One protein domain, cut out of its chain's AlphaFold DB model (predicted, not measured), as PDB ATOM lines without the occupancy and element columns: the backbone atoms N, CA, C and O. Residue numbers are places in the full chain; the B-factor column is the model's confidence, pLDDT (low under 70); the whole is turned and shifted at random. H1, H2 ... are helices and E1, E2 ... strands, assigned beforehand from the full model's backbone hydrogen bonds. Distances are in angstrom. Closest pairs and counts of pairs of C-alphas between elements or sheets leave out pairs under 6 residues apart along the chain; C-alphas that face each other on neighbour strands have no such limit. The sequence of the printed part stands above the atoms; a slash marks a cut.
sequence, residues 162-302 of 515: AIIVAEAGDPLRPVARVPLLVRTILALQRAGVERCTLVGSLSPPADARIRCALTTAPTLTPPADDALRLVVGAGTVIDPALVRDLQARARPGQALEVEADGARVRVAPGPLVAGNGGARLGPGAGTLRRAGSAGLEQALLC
ATOM      1  N   ALA A 162     205.392 235.206 235.009       96.12
ATOM      2  CA  ALA A 162     205.933 234.294 235.999       96.12
ATOM      3  C   ALA A 162     206.544 233.056 235.344       96.12
ATOM      4  O   ALA A 162     206.108 232.609 234.286       96.12
ATOM      5  N   ILE A 163     207.542 232.487 236.002       95.25
ATOM      6  CA  ILE A 163     208.202 231.251 235.612       95.25
ATOM      7  C   ILE A 163     208.015 230.254 236.751       95.25
ATOM      8  O   ILE A 163     208.288 230.566 237.906       95.25
ATOM      9  N   ILE A 164     207.522 229.062 236.441       95.12
ATOM     10  CA  ILE A 164     207.255 228.008 237.416       95.12
ATOM     11  C   ILE A 164     208.227 226.873 237.135       95.12
ATOM     12  O   ILE A 164     208.139 226.222 236.096       95.12
ATOM     13  N   VAL A 165     209.146 226.643 238.066       93.00
ATOM     14  CA  VAL A 165     210.047 225.491 238.048       93.00
ATOM     15  C   VAL A 165     209.379 224.389 238.859       93.00
ATOM     16  O   VAL A 165     209.073 224.605 240.029       93.00
ATOM     17  N   ALA A 166     209.123 223.230 238.255       87.88
ATOM     18  CA  ALA A 166     208.466 222.109 238.931       87.88
ATOM     19  C   ALA A 166     209.268 220.806 238.795       87.88
ATOM     20  O   ALA A 166     209.883 220.543 237.765       87.88
ATOM     21  N   GLU A 167     209.249 219.989 239.849       87.81
ATOM     22  CA  GLU A 167     209.806 218.630 239.867       87.81
ATOM     23  C   GLU A 167     208.781 217.608 239.331       87.81
ATOM     24  O   GLU A 167     207.579 217.868 239.329       87.81
ATOM     25  N   ALA A 168     209.224 216.403 238.943       81.50
ATOM     26  CA  ALA A 168     208.375 215.370 238.325       81.50
ATOM     27  C   ALA A 168     207.102 215.005 239.129       81.50
ATOM     28  O   ALA A 168     206.088 214.625 238.549       81.50
ATOM     29  N   GLY A 169     207.125 215.150 240.460       83.12
ATOM     30  CA  GLY A 169     205.974 214.887 241.333       83.12
ATOM     31  C   GLY A 169     205.096 216.104 241.646       83.12
ATOM     32  O   GLY A 169     204.010 215.939 242.199       83.12
ATOM     33  N   ASP A 170     205.535 217.322 241.327       85.12
ATOM     34  CA  ASP A 170     204.807 218.544 241.676       85.12
ATOM     35  C   ASP A 170     203.479 218.713 240.927       85.12
ATOM     36  O   ASP A 170     202.495 219.051 241.584       85.12
ATOM     37  N   PRO A 171     203.366 218.457 239.607       86.00
ATOM     38  CA  PRO A 171     202.148 218.754 238.855       86.00
ATOM     39  C   PRO A 171     200.882 218.140 239.437       86.00
ATOM     40  O   PRO A 171     199.838 218.788 239.438       86.00
ATOM     41  N   LEU A 172     200.993 216.919 239.965       88.62
ATOM     42  CA  LEU A 172     199.876 216.133 240.488       88.62
ATOM     43  C   LEU A 172     199.790 216.145 242.017       88.62
ATOM     44  O   LEU A 172     198.798 215.670 242.569       88.62
ATOM     45  N   ARG A 173     200.791 216.692 242.724       91.25
ATOM     46  CA  ARG A 173     200.815 216.697 244.192       91.25
ATOM     47  C   ARG A 173     199.606 217.471 244.733       91.25
ATOM     48  O   ARG A 173     199.501 218.674 244.482       91.25
ATOM     49  N   PRO A 174     198.704 216.840 245.503       92.00
ATOM     50  CA  PRO A 174     197.523 217.521 246.002       92.00
ATOM     51  C   PRO A 174     197.885 218.450 247.163       92.00
ATOM     52  O   PRO A 174     198.442 218.031 248.177       92.00
ATOM     53  N   VAL A 175     197.492 219.716 247.051       91.38
ATOM     54  CA  VAL A 175     197.487 220.687 248.148       91.38
ATOM     55  C   VAL A 175     196.063 221.196 248.280       91.38
ATOM     56  O   VAL A 175     195.546 221.837 247.367       91.38
ATOM     57  N   ALA A 176     195.401 220.891 249.401       88.44
ATOM     58  CA  ALA A 176     193.990 221.240 249.590       88.44
ATOM     59  C   ALA A 176     193.053 220.649 248.501       88.44
ATOM     60  O   ALA A 176     192.074 221.281 248.110       88.44
ATOM     61  N   ARG A 177     193.355 219.434 248.008       89.19
ATOM     62  CA  ARG A 177     192.698 218.751 246.864       89.19
ATOM     63  C   ARG A 177     192.846 219.436 245.500       89.19
ATOM     64  O   ARG A 177     192.210 219.007 244.543       89.19
ATOM     65  N   VAL A 178     193.694 220.454 245.386       93.31
ATOM     66  CA  VAL A 178     194.057 221.057 244.099       93.31
ATOM     67  C   VAL A 178     195.478 220.618 243.749       93.31
ATOM     68  O   VAL A 178     196.343 220.696 244.625       93.31
ATOM     69  N   PRO A 179     195.750 220.158 242.514       94.62
ATOM     70  CA  PRO A 179     197.114 219.866 242.091       94.62
ATOM     71  C   PRO A 179     198.003 221.106 242.247       94.62
ATOM     72  O   PRO A 179     197.578 222.219 241.920       94.62
ATOM     73  N   LEU A 180     199.218 220.940 242.776       94.75
ATOM     74  CA  LEU A 180     200.103 222.049 243.143       94.75
ATOM     75  C   LEU A 180     200.357 223.000 241.971       94.75
ATOM     76  O   LEU A 180     200.249 224.211 242.144       94.75
ATOM     77  N   LEU A 181     200.621 222.469 240.775       94.62
ATOM     78  CA  LEU A 181     200.851 223.292 239.588       94.62
ATOM     79  C   LEU A 181     199.634 224.163 239.246       94.62
ATOM     80  O   LEU A 181     199.768 225.372 239.064       94.62
ATOM     81  N   VAL A 182     198.435 223.571 239.239       95.44
ATOM     82  CA  VAL A 182     197.175 224.300 239.014       95.44
ATOM     83  C   VAL A 182     196.988 225.379 240.079       95.44
ATOM     84  O   VAL A 182     196.698 226.529 239.755       95.44
ATOM     85  N   ARG A 183     197.210 225.044 241.355       95.31
ATOM     86  CA  ARG A 183     197.127 225.996 242.471       95.31
ATOM     87  C   ARG A 183     198.072 227.183 242.282       95.31
ATOM     88  O   ARG A 183     197.646 228.319 242.477       95.31
ATOM     89  N   THR A 184     199.327 226.932 241.922       95.69
ATOM     90  CA  THR A 184     200.337 227.977 241.720       95.69
ATOM     91  C   THR A 184     199.938 228.903 240.575       95.69
ATOM     92  O   THR A 184     199.913 230.117 240.764       95.69
ATOM     93  N   ILE A 185     199.517 228.352 239.432       96.12
ATOM     94  CA  ILE A 185     199.039 229.137 238.283       96.12
ATOM     95  C   ILE A 185     197.835 230.006 238.676       96.12
ATOM     96  O   ILE A 185     197.815 231.210 238.417       96.12
ATOM     97  N   LEU A 186     196.839 229.430 239.357       96.06
ATOM     98  CA  LEU A 186     195.647 230.172 239.770       96.06
ATOM     99  C   LEU A 186     195.962 231.254 240.819       96.06
ATOM    100  O   LEU A 186     195.338 232.318 240.801       96.06
ATOM    101  N   ALA A 187     196.926 231.022 241.715       95.31
ATOM    102  CA  ALA A 187     197.390 232.026 242.671       95.31
ATOM    103  C   ALA A 187     198.087 233.205 241.970       95.31
ATOM    104  O   ALA A 187     197.785 234.360 242.277       95.31
ATOM    105  N   LEU A 188     198.952 232.921 240.990       95.94
ATOM    106  CA  LEU A 188     199.631 233.929 240.168       95.94
ATOM    107  C   LEU A 188     198.629 234.755 239.354       95.94
ATOM    108  O   LEU A 188     198.654 235.985 239.396       95.94
ATOM    109  N   GLN A 189     197.679 234.090 238.696       95.69
ATOM    110  CA  GLN A 189     196.610 234.743 237.942       95.69
ATOM    111  C   GLN A 189     195.786 235.699 238.820       95.69
ATOM    112  O   GLN A 189     195.470 236.814 238.409       95.69
ATOM    113  N   ARG A 190     195.453 235.299 240.056       92.06
ATOM    114  CA  ARG A 190     194.742 236.167 241.019       92.06
ATOM    115  C   ARG A 190     195.550 237.379 241.465       92.06
ATOM    116  O   ARG A 190     194.964 238.358 241.921       92.06
ATOM    117  N   ALA A 191     196.870 237.307 241.369       92.56
ATOM    118  CA  ALA A 191     197.762 238.420 241.654       92.56
ATOM    119  C   ALA A 191     198.054 239.295 240.419       92.56
ATOM    120  O   ALA A 191     198.837 240.238 240.516       92.56
ATOM    121  N   GLY A 192     197.412 239.021 239.276       92.19
ATOM    122  CA  GLY A 192     197.526 239.828 238.058       92.19
ATOM    123  C   GLY A 192     198.612 239.377 237.080       92.19
ATOM    124  O   GLY A 192     198.920 240.123 236.152       92.19
ATOM    125  N   VAL A 193     199.182 238.180 237.259       94.94
ATOM    126  CA  VAL A 193     200.087 237.575 236.272       94.94
ATOM    127  C   VAL A 193     199.280 237.115 235.055       94.94
ATOM    128  O   VAL A 193     198.263 236.435 235.189       94.94
ATOM    129  N   GLU A 194     199.744 237.482 233.865       95.25
ATOM    130  CA  GLU A 194     199.053 237.248 232.591       95.25
ATOM    131  C   GLU A 194     199.683 236.117 231.778       95.25
ATOM    132  O   GLU A 194     198.986 235.475 230.989       95.25
ATOM    133  N   ARG A 195     200.979 235.843 231.980       95.25
ATOM    134  CA  ARG A 195     201.712 234.766 231.299       95.25
ATOM    135  C   ARG A 195     202.527 233.942 232.293       95.25
ATOM    136  O   ARG A 195     203.231 234.511 233.126       95.25
ATOM    137  N   CYS A 196     202.445 232.619 232.189       95.62
ATOM    138  CA  CYS A 196     203.238 231.685 232.984       95.62
ATOM    139  C   CYS A 196     204.062 230.767 232.074       95.62
ATOM    140  O   CYS A 196     203.505 230.086 231.213       95.62
ATOM    141  N   THR A 197     205.371 230.700 232.309       94.69
ATOM    142  CA  THR A 197     206.272 229.743 231.657       94.69
ATOM    143  C   THR A 197     206.527 228.569 232.593       94.69
ATOM    144  O   THR A 197     207.026 228.755 233.700       94.69
ATOM    145  N   LEU A 198     206.183 227.361 232.166       94.38
ATOM    146  CA  LEU A 198     206.422 226.117 232.885       94.38
ATOM    147  C   LEU A 198     207.781 225.565 232.463       94.38
ATOM    148  O   LEU A 198     207.976 225.263 231.287       94.38
ATOM    149  N   VAL A 199     208.711 225.458 233.408       91.75
ATOM    150  CA  VAL A 199     210.057 224.938 233.159       91.75
ATOM    151  C   VAL A 199     210.143 223.482 233.598       91.75
ATOM    152  O   VAL A 199     209.825 223.158 234.745       91.75
ATOM    153  N   GLY A 200     210.605 222.635 232.682       84.25
ATOM    154  CA  GLY A 200     210.746 221.190 232.841       84.25
ATOM    155  C   GLY A 200     209.945 220.414 231.794       84.25
ATOM    156  O   GLY A 200     209.221 220.984 230.977       84.25
ATOM    157  N   SER A 201     210.052 219.088 231.824       75.69
ATOM    158  CA  SER A 201     209.286 218.160 230.980       75.69
ATOM    159  C   SER A 201     207.845 218.018 231.487       75.69
ATOM    160  O   SER A 201     207.429 216.985 232.005       75.69
ATOM    161  N   LEU A 202     207.085 219.108 231.372       79.44
ATOM    162  CA  LEU A 202     205.737 219.249 231.910       79.44
ATOM    163  C   LEU A 202     204.731 219.491 230.789       79.44
ATOM    164  O   LEU A 202     204.911 220.389 229.968       79.44
ATOM    165  N   SER A 203     203.626 218.749 230.799       83.38
ATOM    166  CA  SER A 203     202.455 219.109 230.003       83.38
ATOM    167  C   SER A 203     201.672 220.220 230.711       83.38
ATOM    168  O   SER A 203     201.490 220.157 231.934       83.38
ATOM    169  N   PRO A 204     201.187 221.240 229.982       85.50
ATOM    170  CA  PRO A 204     200.364 222.279 230.580       85.50
ATOM    171  C   PRO A 204     199.064 221.658 231.121       85.50
ATOM    172  O   PRO A 204     198.438 220.846 230.434       85.50
ATOM    173  N   PRO A 205     198.641 222.001 232.349       89.62
ATOM    174  CA  PRO A 205     197.448 221.415 232.939       89.62
ATOM    175  C   PRO A 205     196.186 221.873 232.199       89.62
ATOM    176  O   PRO A 205     195.952 223.070 232.025       89.62
ATOM    177  N   ALA A 206     195.340 220.916 231.821       87.62
ATOM    178  CA  ALA A 206     194.021 221.180 231.259       87.62
ATOM    179  C   ALA A 206     193.018 221.481 232.388       87.62
ATOM    180  O   ALA A 206     192.314 220.595 232.869       87.62
ATOM    181  N   ASP A 207     192.972 222.734 232.843       91.94
ATOM    182  CA  ASP A 207     192.004 223.205 233.840       91.94
ATOM    183  C   ASP A 207     191.287 224.463 233.335       91.94
ATOM    184  O   ASP A 207     191.913 225.492 233.079       91.94
ATOM    185  N   ALA A 208     189.956 224.400 233.224       92.25
ATOM    186  CA  ALA A 208     189.124 225.477 232.678       92.25
ATOM    187  C   ALA A 208     189.190 226.798 233.475       92.25
ATOM    188  O   ALA A 208     188.730 227.839 233.005       92.25
ATOM    189  N   ARG A 209     189.735 226.780 234.698       93.19
ATOM    190  CA  ARG A 209     189.893 227.978 235.541       93.19
ATOM    191  C   ARG A 209     191.125 228.802 235.162       93.19
ATOM    192  O   ARG A 209     191.213 229.975 235.550       93.19
ATOM    193  N   ILE A 210     192.069 228.205 234.438       94.56
ATOM    194  CA  ILE A 210     193.278 228.872 233.964       94.56
ATOM    195  C   ILE A 210     192.915 229.740 232.755       94.56
ATOM    196  O   ILE A 210     192.324 229.278 231.786       94.56
ATOM    197  N   ARG A 211     193.252 231.025 232.841       94.06
ATOM    198  CA  ARG A 211     193.009 232.054 231.818       94.06
ATOM    199  C   ARG A 211     194.284 232.776 231.384       94.06
ATOM    200  O   ARG A 211     194.275 233.414 230.338       94.06
ATOM    201  N   CYS A 212     195.349 232.729 232.183       92.31
ATOM    202  CA  CYS A 212     196.656 233.242 231.788       92.31
ATOM    203  C   CYS A 212     197.258 232.381 230.668       92.31
ATOM    204  O   CYS A 212     197.037 231.170 230.627       92.31
ATOM    205  N   ALA A 213     198.050 232.994 229.789       94.81
ATOM    206  CA  ALA A 213     198.741 232.257 228.739       94.81
ATOM    207  C   ALA A 213     199.805 231.338 229.358       94.81
ATOM    208  O   ALA A 213     200.563 231.770 230.230       94.81
ATOM    209  N   LEU A 214     199.850 230.084 228.910       94.75
ATOM    210  CA  LEU A 214     200.826 229.095 229.357       94.75
ATOM    211  C   LEU A 214     201.807 228.783 228.231       94.75
ATOM    212  O   LEU A 214     201.389 228.471 227.118       94.75
ATOM    213  N   THR A 215     203.093 228.804 228.554       93.19
ATOM    214  CA  THR A 215     204.174 228.357 227.668       93.19
ATOM    215  C   THR A 215     204.992 227.302 228.398       93.19
ATOM    216  O   THR A 215     205.158 227.390 229.610       93.19
ATOM    217  N   THR A 216     205.515 226.305 227.695       92.25
ATOM    218  CA  THR A 216     206.409 225.286 228.263       92.25
ATOM    219  C   THR A 216     207.820 225.464 227.721       92.25
ATOM    220  O   THR A 216     207.988 225.717 226.530       92.25
ATOM    221  N   ALA A 217     208.826 225.301 228.574       90.00
ATOM    222  CA  ALA A 217     210.231 225.301 228.191       90.00
ATOM    223  C   ALA A 217     210.959 224.141 228.894       90.00
ATOM    224  O   ALA A 217     210.732 223.921 230.084       90.00
ATOM    225  N   PRO A 218     211.843 223.398 228.207       86.94
ATOM    226  CA  PRO A 218     212.558 222.278 228.823       86.94
ATOM    227  C   PRO A 218     213.525 222.745 229.920       86.94
ATOM    228  O   PRO A 218     213.701 222.061 230.926       86.94
ATOM    229  N   THR A 219     214.119 223.927 229.751       86.06
ATOM    230  CA  THR A 219     215.085 224.531 230.672       86.06
ATOM    231  C   THR A 219     214.794 226.020 230.865       86.06
ATOM    232  O   THR A 219     214.097 226.653 230.068       86.06
ATOM    233  N   LEU A 220     215.291 226.581 231.970       85.81
ATOM    234  CA  LEU A 220     215.154 228.002 232.275       85.81
ATOM    235  C   LEU A 220     216.158 228.808 231.442       85.81
ATOM    236  O   LEU A 220     217.332 228.880 231.799       85.81
ATOM    237  N   THR A 221     215.690 229.446 230.372       86.12
ATOM    238  CA  THR A 221     216.510 230.364 229.567       86.12
ATOM    239  C   THR A 221     216.269 231.811 230.012       86.12
ATOM    240  O   THR A 221     215.118 232.258 229.963       86.12
ATOM    241  N   PRO A 222     217.301 232.563 230.446       86.69
ATOM    242  CA  PRO A 222     217.161 233.966 230.828       86.69
ATOM    243  C   PRO A 222     216.729 234.830 229.636       86.69
ATOM    244  O   PRO A 222     217.430 234.851 228.622       86.69
ATOM    245  N   PRO A 223     215.604 235.557 229.722       87.31
ATOM    246  CA  PRO A 223     215.252 236.553 228.716       87.31
ATOM    247  C   PRO A 223     216.281 237.686 228.700       87.31
ATOM    248  O   PRO A 223     216.784 238.077 229.749       87.31
ATOM    249  N   ALA A 224     216.562 238.254 227.528       87.38
ATOM    250  CA  ALA A 224     217.515 239.359 227.398       87.38
ATOM    251  C   ALA A 224     216.957 240.721 227.865       87.38
ATOM    252  O   ALA A 224     217.692 241.701 227.898       87.38
ATOM    253  N   ASP A 225     215.665 240.805 228.194       89.81
ATOM    254  CA  ASP A 225     215.006 242.053 228.583       89.81
ATOM    255  C   ASP A 225     215.041 242.318 230.100       89.81
ATOM    256  O   ASP A 225     215.070 241.405 230.925       89.81
ATOM    257  N   ASP A 226     214.946 243.589 230.488       87.25
ATOM    258  CA  ASP A 226     214.956 244.004 231.896       87.25
ATOM    259  C   ASP A 226     213.596 243.862 232.603       87.25
ATOM    260  O   ASP A 226     213.416 244.348 233.728       87.25
ATOM    261  N   ALA A 227     212.606 243.206 231.985       89.31
ATOM    262  CA  ALA A 227     211.302 243.045 232.608       89.31
ATOM    263  C   ALA A 227     211.401 242.119 233.826       89.31
ATOM    264  O   ALA A 227     211.940 241.008 233.769       89.31
ATOM    265  N   LEU A 228     210.836 242.581 234.943       91.69
ATOM    266  CA  LEU A 228     210.767 241.806 236.175       91.69
ATOM    267  C   LEU A 228     209.842 240.603 235.995       91.69
ATOM    268  O   LEU A 228     208.684 240.744 235.592       91.69
ATOM    269  N   ARG A 229     210.347 239.427 236.363       93.88
ATOM    270  CA  ARG A 229     209.625 238.155 236.348       93.88
ATOM    271  C   ARG A 229     209.663 237.518 237.716       93.88
ATOM    272  O   ARG A 229     210.668 237.608 238.422       93.88
ATOM    273  N   LEU A 230     208.572 236.854 238.076       95.25
ATOM    274  CA  LEU A 230     208.490 236.085 239.310       95.25
ATOM    275  C   LEU A 230     208.787 234.613 239.027       95.25
ATOM    276  O   LEU A 230     208.069 233.972 238.273       95.25
ATOM    277  N   VAL A 231     209.827 234.070 239.645       95.12
ATOM    278  CA  VAL A 231     210.235 232.669 239.547       95.12
ATOM    279  C   VAL A 231     209.769 231.925 240.797       95.12
ATOM    280  O   VAL A 231     210.182 232.254 241.909       95.12
ATOM    281  N   VAL A 232     208.906 230.927 240.621       95.62
ATOM    282  CA  VAL A 232     208.447 230.019 241.680       95.62
ATOM    283  C   VAL A 232     209.280 228.746 241.622       95.62
ATOM    284  O   VAL A 232     209.299 228.073 240.594       95.62
ATOM    285  N   GLY A 233     209.972 228.422 242.715       93.38
ATOM    286  CA  GLY A 233     210.781 227.209 242.808       93.38
ATOM    287  C   GLY A 233     209.947 225.935 242.964       93.38
ATOM    288  O   GLY A 233     208.783 225.973 243.373       93.38
ATOM    289  N   ALA A 234     210.578 224.790 242.718       92.19
ATOM    290  CA  ALA A 234     209.934 223.488 242.848       92.19
ATOM    291  C   ALA A 234     209.387 223.231 244.259       92.19
ATOM    292  O   ALA A 234     209.912 223.719 245.266       92.19
ATOM    293  N   GLY A 235     208.276 222.500 244.326       92.12
ATOM    294  CA  GLY A 235     207.560 222.185 245.557       92.12
ATOM    295  C   GLY A 235     207.017 223.401 246.311       92.12
ATOM    296  O   GLY A 235     206.597 223.246 247.455       92.12
ATOM    297  N   THR A 236     207.031 224.606 245.739       95.12
ATOM    298  CA  THR A 236     206.680 225.835 246.462       95.12
ATOM    299  C   THR A 236     205.183 226.121 246.393       95.12
ATOM    300  O   THR A 236     204.583 226.161 245.321       95.12
ATOM    301  N   VAL A 237     204.575 226.359 247.556       95.50
ATOM    302  CA  VAL A 237     203.189 226.810 247.692       95.50
ATOM    303  C   VAL A 237     203.180 228.286 248.054       95.50
ATOM    304  O   VAL A 237     203.765 228.693 249.061       95.50
ATOM    305  N   ILE A 238     202.460 229.057 247.244       95.06
ATOM    306  CA  ILE A 238     202.261 230.495 247.415       95.06
ATOM    307  C   ILE A 238     200.776 230.843 247.500       95.06
ATOM    308  O   ILE A 238     199.905 230.046 247.131       95.06
ATOM    309  N   ASP A 239     200.489 232.058 247.949       93.31
ATOM    310  CA  ASP A 239     199.176 232.683 247.833       93.31
ATOM    311  C   ASP A 239     199.256 234.040 247.101       93.31
ATOM    312  O   ASP A 239     200.345 234.586 246.896       93.31
ATOM    313  N   PRO A 240     198.113 234.612 246.675       92.25
ATOM    314  CA  PRO A 240     198.108 235.900 245.983       92.25
ATOM    315  C   PRO A 240     198.613 237.075 246.835       92.25
ATOM    316  O   PRO A 240     198.997 238.103 246.282       92.25
ATOM    317  N   ALA A 241     198.578 236.965 248.168       91.12
ATOM    318  CA  ALA A 241     199.048 238.022 249.058       91.12
ATOM    319  C   ALA A 241     200.579 238.120 249.033       91.12
ATOM    320  O   ALA A 241     201.097 239.231 248.935       91.12
ATOM    321  N   LEU A 242     201.279 236.981 249.009       93.12
ATOM    322  CA  LEU A 242     202.729 236.934 248.836       93.12
ATOM    323  C   LEU A 242     203.146 237.579 247.512       93.12
ATOM    324  O   LEU A 242     204.061 238.391 247.479       93.12
ATOM    325  N   VAL A 243     202.463 237.254 246.412       93.50
ATOM    326  CA  VAL A 243     202.807 237.818 245.095       93.50
ATOM    327  C   VAL A 243     202.657 239.342 245.092       93.50
ATOM    328  O   VAL A 243     203.516 240.037 244.558       93.50
ATOM    329  N   ARG A 244     201.610 239.871 245.737       91.44
ATOM    330  CA  ARG A 244     201.415 241.322 245.887       91.44
ATOM    331  C   ARG A 244     202.476 241.975 246.780       91.44
ATOM    332  O   ARG A 244     202.932 243.065 246.447       91.44
ATOM    333  N   ASP A 245     202.896 241.319 247.865       91.81
ATOM    334  CA  ASP A 245     204.026 241.772 248.699       91.81
ATOM    335  C   ASP A 245     205.314 241.868 247.870       91.81
ATOM    336  O   ASP A 245     205.992 242.896 247.865       91.81
ATOM    337  N   LEU A 246     205.611 240.820 247.099       92.06
ATOM    338  CA  LEU A 246     206.782 240.768 246.229       92.06
ATOM    339  C   LEU A 246     206.737 241.850 245.145       92.06
ATOM    340  O   LEU A 246     207.736 242.534 244.938       92.06
ATOM    341  N   GLN A 247     205.587 242.059 244.499       91.38
ATOM    342  CA  GLN A 247     205.393 243.137 243.522       91.38
ATOM    343  C   GLN A 247     205.633 244.524 244.137       91.38
ATOM    344  O   GLN A 247     206.288 245.358 243.518       91.38
ATOM    345  N   ALA A 248     205.151 244.771 245.360       90.06
ATOM    346  CA  ALA A 248     205.328 246.055 246.039       90.06
ATOM    347  C   ALA A 248     206.793 246.334 246.430       90.06
ATOM    348  O   ALA A 248     207.224 247.490 246.481       90.06
ATOM    349  N   ARG A 249     207.560 245.275 246.712       89.44
ATOM    350  CA  ARG A 249     208.955 245.349 247.173       89.44
ATOM    351  C   ARG A 249     209.979 245.254 246.046       89.44
ATOM    352  O   ARG A 249     211.127 245.640 246.250       89.44
ATOM    353  N   ALA A 250     209.584 244.750 244.880       89.19
ATOM    354  CA  ALA A 250     210.467 244.604 243.738       89.19
ATOM    355  C   ALA A 250     210.945 245.966 243.210       89.19
ATOM    356  O   ALA A 250     210.219 246.967 243.212       89.19
ATOM    357  N   ARG A 251     212.195 245.997 242.744       88.12
ATOM    358  CA  ARG A 251     212.837 247.170 242.150       88.12
ATOM    359  C   ARG A 251     213.395 246.794 240.776       88.12
ATOM    360  O   ARG A 251     213.956 245.705 240.653       88.12
ATOM    361  N   PRO A 252     213.247 247.651 239.749       85.19
ATOM    362  CA  PRO A 252     213.870 247.415 238.449       85.19
ATOM    363  C   PRO A 252     215.381 247.195 238.595       85.19
ATOM    364  O   PRO A 252     216.019 247.849 239.419       85.19
ATOM    365  N   GLY A 253     215.942 246.253 237.833       84.69
ATOM    366  CA  GLY A 253     217.377 245.940 237.851       84.69
ATOM    367  C   GLY A 253     217.881 245.164 239.077       84.69
ATOM    368  O   GLY A 253     219.040 244.762 239.098       84.69
ATOM    369  N   GLN A 254     217.044 244.911 240.090       87.25
ATOM    370  CA  GLN A 254     217.441 244.175 241.293       87.25
ATOM    371  C   GLN A 254     216.743 242.820 241.386       87.25
ATOM    372  O   GLN A 254     215.553 242.689 241.098       87.25
ATOM    373  N   ALA A 255     217.485 241.812 241.847       89.50
ATOM    374  CA  ALA A 255     216.923 240.526 242.230       89.50
ATOM    375  C   ALA A 255     216.516 240.537 243.714       89.50
ATOM    376  O   ALA A 255     217.319 240.842 244.601       89.50
ATOM    377  N   LEU A 256     215.266 240.169 243.975       91.19
ATOM    378  CA  LEU A 256     214.706 239.926 245.299       91.19
ATOM    379  C   LEU A 256     214.480 238.425 245.458       91.19
ATOM    380  O   LEU A 256     213.806 237.815 244.630       91.19
ATOM    381  N   GLU A 257     214.999 237.836 246.529       92.19
ATOM    382  CA  GLU A 257     214.823 236.413 246.809       92.19
ATOM    383  C   GLU A 257     214.200 236.225 248.191       92.19
ATOM    384  O   GLU A 257     214.635 236.819 249.181       92.19
ATOM    385  N   VAL A 258     213.151 235.410 248.250       91.81
ATOM    386  CA  VAL A 258     212.441 235.079 249.481       91.81
ATOM    387  C   VAL A 258     212.425 233.567 249.636       91.81
ATOM    388  O   VAL A 258     211.976 232.833 248.755       91.81
ATOM    389  N   GLU A 259     212.925 233.110 250.778       90.56
ATOM    390  CA  GLU A 259     213.049 231.700 251.122       90.56
ATOM    391  C   GLU A 259     212.451 231.456 252.508       90.56
ATOM    392  O   GLU A 259     212.749 232.176 253.461       90.56
ATOM    393  N   ALA A 260     211.590 230.447 252.616       88.50
ATOM    394  CA  ALA A 260     210.995 230.023 253.878       88.50
ATOM    395  C   ALA A 260     210.617 228.539 253.811       88.50
ATOM    396  O   ALA A 260     210.052 228.085 252.817       88.50
ATOM    397  N   ASP A 261     210.917 227.774 254.865       83.94
ATOM    398  CA  ASP A 261     210.568 226.348 254.988       83.94
ATOM    399  C   ASP A 261     210.950 225.488 253.761       83.94
ATOM    400  O   ASP A 261     210.202 224.598 253.353       83.94
ATOM    401  N   GLY A 262     212.097 225.773 253.130       84.94
ATOM    402  CA  GLY A 262     212.572 225.057 251.938       84.94
ATOM    403  C   GLY A 262     211.771 225.328 250.656       84.94
ATOM    404  O   GLY A 262     211.917 224.588 249.679       84.94
ATOM    405  N   ALA A 263     210.913 226.352 250.663       91.81
ATOM    406  CA  ALA A 263     210.293 226.944 249.486       91.81
ATOM    407  C   ALA A 263     210.991 228.252 249.114       91.81
ATOM    408  O   ALA A 263     211.404 229.018 249.989       91.81
ATOM    409  N   ARG A 264     211.090 228.514 247.809       92.19
ATOM    410  CA  ARG A 264     211.791 229.680 247.264       92.19
ATOM    411  C   ARG A 264     210.969 230.372 246.192       92.19
ATOM    412  O   ARG A 264     210.426 229.727 245.296       92.19
ATOM    413  N   VAL A 265     210.929 231.697 246.276       94.31
ATOM    414  CA  VAL A 265     210.401 232.577 245.233       94.31
ATOM    415  C   VAL A 265     211.402 233.693 244.990       94.31
ATOM    416  O   VAL A 265     211.954 234.268 245.926       94.31
ATOM    417  N   ARG A 266     211.615 234.015 243.720       92.81
ATOM    418  CA  ARG A 266     212.530 235.067 243.283       92.81
ATOM    419  C   ARG A 266     211.789 236.034 242.377       92.81
ATOM    420  O   ARG A 266     210.967 235.618 241.572       92.81
ATOM    421  N   VAL A 267     212.082 237.320 242.487       93.56
ATOM    422  CA  VAL A 267     211.693 238.328 241.501       93.56
ATOM    423  C   VAL A 267     212.966 238.923 240.935       93.56
ATOM    424  O   VAL A 267     213.783 239.432 241.697       93.56
ATOM    425  N   ALA A 268     213.156 238.842 239.624       92.31
ATOM    426  CA  ALA A 268     214.383 239.300 238.980       92.31
ATOM    427  C   ALA A 268     214.116 239.805 237.551       92.31
ATOM    428  O   ALA A 268     213.157 239.343 236.924       92.31
ATOM    429  N   PRO A 269     214.938 240.736 237.027       90.75
ATOM    430  CA  PRO A 269     214.945 241.075 235.602       90.75
ATOM    431  C   PRO A 269     215.425 239.878 234.769       90.75
ATOM    432  O   PRO A 269     216.074 238.977 235.310       90.75
ATOM    433  N   GLY A 270     215.123 239.868 233.467       87.69
ATOM    434  CA  GLY A 270     215.363 238.740 232.557       87.69
ATOM    435  C   GLY A 270     216.749 238.098 232.681       87.69
ATOM    436  O   GLY A 270     216.807 236.905 232.985       87.69
ATOM    437  N   PRO A 271     217.861 238.851 232.583       87.56
ATOM    438  CA  PRO A 271     219.208 238.282 232.676       87.56
ATOM    439  C   PRO A 271     219.516 237.609 234.021       87.56
ATOM    440  O   PRO A 271     220.370 236.731 234.107       87.56
ATOM    441  N   LEU A 272     218.811 237.997 235.090       88.06
ATOM    442  CA  LEU A 272     219.059 237.541 236.458       88.06
ATOM    443  C   LEU A 272     218.070 236.463 236.932       88.06
ATOM    444  O   LEU A 272     218.139 236.062 238.101       88.06
ATOM    445  N   VAL A 273     217.152 235.983 236.080       87.50
ATOM    446  CA  VAL A 273     216.138 234.987 236.487       87.50
ATOM    447  C   VAL A 273     216.734 233.621 236.827       87.50
ATOM    448  O   VAL A 273     216.237 232.975 237.745       87.50
ATOM    449  N   ALA A 274     217.797 233.199 236.132       84.19
ATOM    450  CA  ALA A 274     218.484 231.922 236.370       84.19
ATOM    451  C   ALA A 274     219.692 232.040 237.313       84.19
ATOM    452  O   ALA A 274     220.317 231.037 237.650       84.19
ATOM    453  N   GLY A 275     220.045 233.263 237.716       78.38
ATOM    454  CA  GLY A 275     221.182 233.513 238.591       78.38
ATOM    455  C   GLY A 275     220.900 233.159 240.050       78.38
ATOM    456  O   GLY A 275     219.755 233.127 240.498       78.38
ATOM    457  N   ASN A 276     221.977 232.984 240.810       71.44
ATOM    458  CA  ASN A 276     221.942 232.881 242.265       71.44
ATOM    459  C   ASN A 276     222.351 234.232 242.867       71.44
ATOM    460  O   ASN A 276     223.329 234.830 242.426       71.44
ATOM    461  N   GLY A 277     221.617 234.719 243.872       68.06
ATOM    462  CA  GLY A 277     221.932 235.981 244.555       68.06
ATOM    463  C   GLY A 277     220.888 237.082 244.363       68.06
ATOM    464  O   GLY A 277     220.144 237.099 243.388       68.06
ATOM    465  N   GLY A 278     220.807 237.977 245.342       68.38
ATOM    466  CA  GLY A 278     219.742 238.965 245.505       68.38
ATOM    467  C   GLY A 278     219.552 239.277 246.988       68.38
ATOM    468  O   GLY A 278     220.086 238.570 247.849       68.38
ATOM    469  N   ALA A 279     218.806 240.334 247.306       72.94
ATOM    470  CA  ALA A 279     218.488 240.633 248.699       72.94
ATOM    471  C   ALA A 279     217.628 239.492 249.266       72.94
ATOM    472  O   ALA A 279     216.480 239.324 248.853       72.94
ATOM    473  N   ARG A 280     218.187 238.699 250.191       77.94
ATOM    474  CA  ARG A 280     217.437 237.650 250.888       77.94
ATOM    475  C   ARG A 280     216.610 238.281 251.984       77.94
ATOM    476  O   ARG A 280     217.149 238.834 252.940       77.94
ATOM    477  N   LEU A 281     215.301 238.185 251.845       81.06
ATOM    478  CA  LEU A 281     214.372 238.713 252.827       81.06
ATOM    479  C   LEU A 281     213.329 237.654 253.172       81.06
ATOM    480  O   LEU A 281     213.045 236.759 252.384       81.06
ATOM    481  N   GLY A 282     212.731 237.773 254.355       82.50
ATOM    482  CA  GLY A 282     211.532 237.009 254.683       82.50
ATOM    483  C   GLY A 282     210.304 237.513 253.906       82.50
ATOM    484  O   GLY A 282     210.311 238.646 253.390       82.50
ATOM    485  N   PRO A 283     209.235 236.700 253.833       83.19
ATOM    486  CA  PRO A 283     207.948 237.162 253.324       83.19
ATOM    487  C   PRO A 283     207.428 238.294 254.224       83.19
ATOM    488  O   PRO A 283     207.410 238.154 255.447       83.19
ATOM    489  N   GLY A 284     207.046 239.427 253.628       84.06
ATOM    490  CA  GLY A 284     206.461 240.557 254.360       84.06
ATOM    491  C   GLY A 284     204.976 240.336 254.645       84.06
ATOM    492  O   GLY A 284     204.466 240.745 255.688       84.06
ATOM    493  N   ALA A 285     204.300 239.624 253.741       87.69
ATOM    494  CA  ALA A 285     202.931 239.155 253.879       87.69
ATOM    495  C   ALA A 285     202.703 237.881 253.046       87.69
ATOM    496  O   ALA A 285     203.487 237.555 252.155       87.69
ATOM    497  N   GLY A 286     201.596 237.187 253.319       88.56
ATOM    498  CA  GLY A 286     201.196 235.977 252.601       88.56
ATOM    499  C   GLY A 286     201.944 234.712 253.025       88.56
ATOM    500  O   GLY A 286     202.711 234.690 253.987       88.56
ATOM    501  N   THR A 287     201.670 233.633 252.302       91.69
ATOM    502  CA  THR A 287     202.169 232.284 252.580       91.69
ATOM    503  C   THR A 287     203.263 231.916 251.592       91.69
ATOM    504  O   THR A 287     203.019 231.906 250.390       91.69
ATOM    505  N   LEU A 288     204.434 231.532 252.105       94.06
ATOM    506  CA  LEU A 288     205.505 230.885 251.348       94.06
ATOM    507  C   LEU A 288     205.948 229.632 252.098       94.06
ATOM    508  O   LEU A 288     206.588 229.756 253.140       94.06
ATOM    509  N   ARG A 289     205.591 228.439 251.613       94.62
ATOM    510  CA  ARG A 289     205.966 227.170 252.265       94.62
ATOM    511  C   ARG A 289     206.128 226.042 251.256       94.62
ATOM    512  O   ARG A 289     205.514 226.070 250.192       94.62
ATOM    513  N   ARG A 290     206.906 225.012 251.599       93.50
ATOM    514  CA  ARG A 290     207.044 223.814 250.756       93.50
ATOM    515  C   ARG A 290     205.796 222.932 250.846       93.50
ATOM    516  O   ARG A 290     205.191 222.785 251.914       93.50
ATOM    517  N   ALA A 291     205.401 222.329 249.734       91.19
ATOM    518  CA  ALA A 291     204.336 221.343 249.673       91.19
ATOM    519  C   ALA A 291     204.674 220.151 250.584       91.19
ATOM    520  O   ALA A 291     205.806 219.676 250.605       91.19
ATOM    521  N   GLY A 292     203.696 219.701 251.372       87.50
ATOM    522  CA  GLY A 292     203.895 218.658 252.385       87.50
ATOM    523  C   GLY A 292     204.477 219.147 253.719       87.50
ATOM    524  O   GLY A 292     204.544 218.365 254.663       87.50
ATOM    525  N   SER A 293     204.848 220.428 253.846       90.75
ATOM    526  CA  SER A 293     205.317 220.973 255.126       90.75
ATOM    527  C   SER A 293     204.226 220.946 256.205       90.75
ATOM    528  O   SER A 293     203.037 221.195 255.960       90.75
ATOM    529  N   ALA A 294     204.640 220.668 257.444       88.06
ATOM    530  CA  ALA A 294     203.738 220.620 258.587       88.06
ATOM    531  C   ALA A 294     203.051 221.980 258.800       88.06
ATOM    532  O   ALA A 294     203.705 223.011 258.948       88.06
ATOM    533  N   GLY A 295     201.717 221.988 258.834       87.31
ATOM    534  CA  GLY A 295     200.915 223.200 259.036       87.31
ATOM    535  C   GLY A 295     200.693 224.052 257.780       87.31
ATOM    536  O   GLY A 295     200.233 225.183 257.908       87.31
ATOM    537  N   LEU A 296     201.014 223.558 256.578       91.31
ATOM    538  CA  LEU A 296     200.753 224.262 255.313       91.31
ATOM    539  C   LEU A 296     199.286 224.696 255.178       91.31
ATOM    540  O   LEU A 296     199.008 225.862 254.913       91.31
ATOM    541  N   GLU A 297     198.347 223.779 255.422       90.50
ATOM    542  CA  GLU A 297     196.905 224.069 255.384       90.50
ATOM    543  C   GLU A 297     196.518 225.184 256.360       90.50
ATOM    544  O   GLU A 297     195.702 226.040 256.034       90.50
ATOM    545  N   GLN A 298     197.124 225.192 257.550       89.06
ATOM    546  CA  GLN A 298     196.857 226.206 258.564       89.06
ATOM    547  C   GLN A 298     197.378 227.576 258.128       89.06
ATOM    548  O   GLN A 298     196.689 228.569 258.333       89.06
ATOM    549  N   ALA A 299     198.566 227.633 257.519       89.31
ATOM    550  CA  ALA A 299     199.119 228.872 256.981       89.31
ATOM    551  C   ALA A 299     198.225 229.432 255.865       89.31
ATOM    552  O   ALA A 299     197.841 230.596 255.922       89.31
ATOM    553  N   LEU A 300     197.793 228.569 254.938       91.00
ATOM    554  CA  LEU A 300     196.857 228.942 253.879       91.00
ATOM    555  C   LEU A 300     195.526 229.456 254.439       91.00
ATOM    556  O   LEU A 300     195.027 230.461 253.959       91.00
ATOM    557  N   LEU A 301     194.965 228.812 255.467       89.31
ATOM    558  CA  LEU A 301     193.736 229.271 256.124       89.31
ATOM    559  C   LEU A 301     193.906 230.613 256.837       89.31
ATOM    560  O   LEU A 301     193.037 231.473 256.734       89.31
ATOM    561  N   CYS A 302     195.016 230.813 257.549       85.62
ATOM    562  CA  CYS A 302     195.310 232.093 258.191       85.62
ATOM    563  C   CYS A 302     195.487 233.219 257.160       85.62
ATOM    564  O   CYS A 302     195.121 234.355 257.439       85.62
TER     565      CYS A 302
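What this domain is: This is residues 162 to 302 of the 515 residues of the protein "CDP-alcohol phosphatidyltransferase family protein" of Deltaproteobacteria bacterium (UniProt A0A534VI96). A twisted sheet of seven strands, with E3 at one edge and E8 at the other, has two helices, H1 and H2, packed on the same one of its faces. H1 lies over E2 and E1, H2 over E7; a small two-stranded sheet, E5 and E9, sits close to H1 and the E6-E7 hairpin, with the last helix, H3, beyond E9. The printed part has 141 residues with three named helices and nine named strands, in the order E1 H1 E2 E3 E4 E5 H2 E6 E7 E8 E9 H3. The large sheet is mixed, in the order E3 E2 E1 E4 E7 E6 E8; the class is mixed, helices and strands, with under half of the residues in named elements. The whole is compact, with a radius of gyration of the C-alphas of 13.9 A and spans of 38 by 31 by 24 A.

How they stand to each other: In the large sheet, E3 (residues 213 to 217), E2 (195 to 199), E1 (162 to 165) and E4 (229 to 232) are parallel neighbours, with N 198 and O 215 at 2.8 A, N 164 and O 197 at 2.8 A, and N 163 and O 230 at 2.8 A. E7 (263 to 268) is antiparallel to E4, with N 231 and O 266 at 2.7 A. E6 (256 to 260) forms a hairpin with E7, with N 258 and O 265 at 2.9 A. E8 (279 to 281), an edge strand, is parallel to E6, with N 257 and O 279 at 3.1 A. H1 (180 to 190) is on the sheet at a height over the sheet of 9.6 A and runs along the strands, at 10 degrees to E1 on the local plane. E1, H1 and E2 form a strand-helix-strand unit, two parallel neighbour strands with a helix between, whose crossover is right-handed. H2 (240 to 249), on the same face at a height of 9.8 A, runs slantwise to the strands, at 40 degrees to E7 on the local plane. H1 and H2 touch only at their ends; their closest C-alphas, of Ala 187 and Pro 240, are 5.1 A apart. E5 (236 to 238) and E9 (288 to 290) are antiparallel, with N 237 and O 289 at 2.8 A. The closest C-alphas of H1 and E5 are those of Thr 184 and Ile 238, 6.5 A. The closest C-alphas of E9 and H3 (296 to 302) are those of Arg 289 and Leu 296, 6.7 A. H3 is apart from H1 and H2. In H1, H2 and H3 every O i to N i+4 pair is within hydrogen-bond range.

Where its parts are: E1 begins at C-alpha 162, (205.933, 234.294, 235.999). E7 measures 16.7 A from first to last C-alpha, H1 15.3 A and H2 14.4 A. H3 ends at C-alpha 302, (195.310, 232.093, 258.191).

The domain as a whole: The two C-alphas farthest apart, of Ala 224 and Gln 298, are 39.6 A apart. The printed part has no cut. The links E1 to H1, E2 to E3 and E3 to E4 are long. Mean pLDDT of the printed part is 89.8; residues 277 to 278 are under 70.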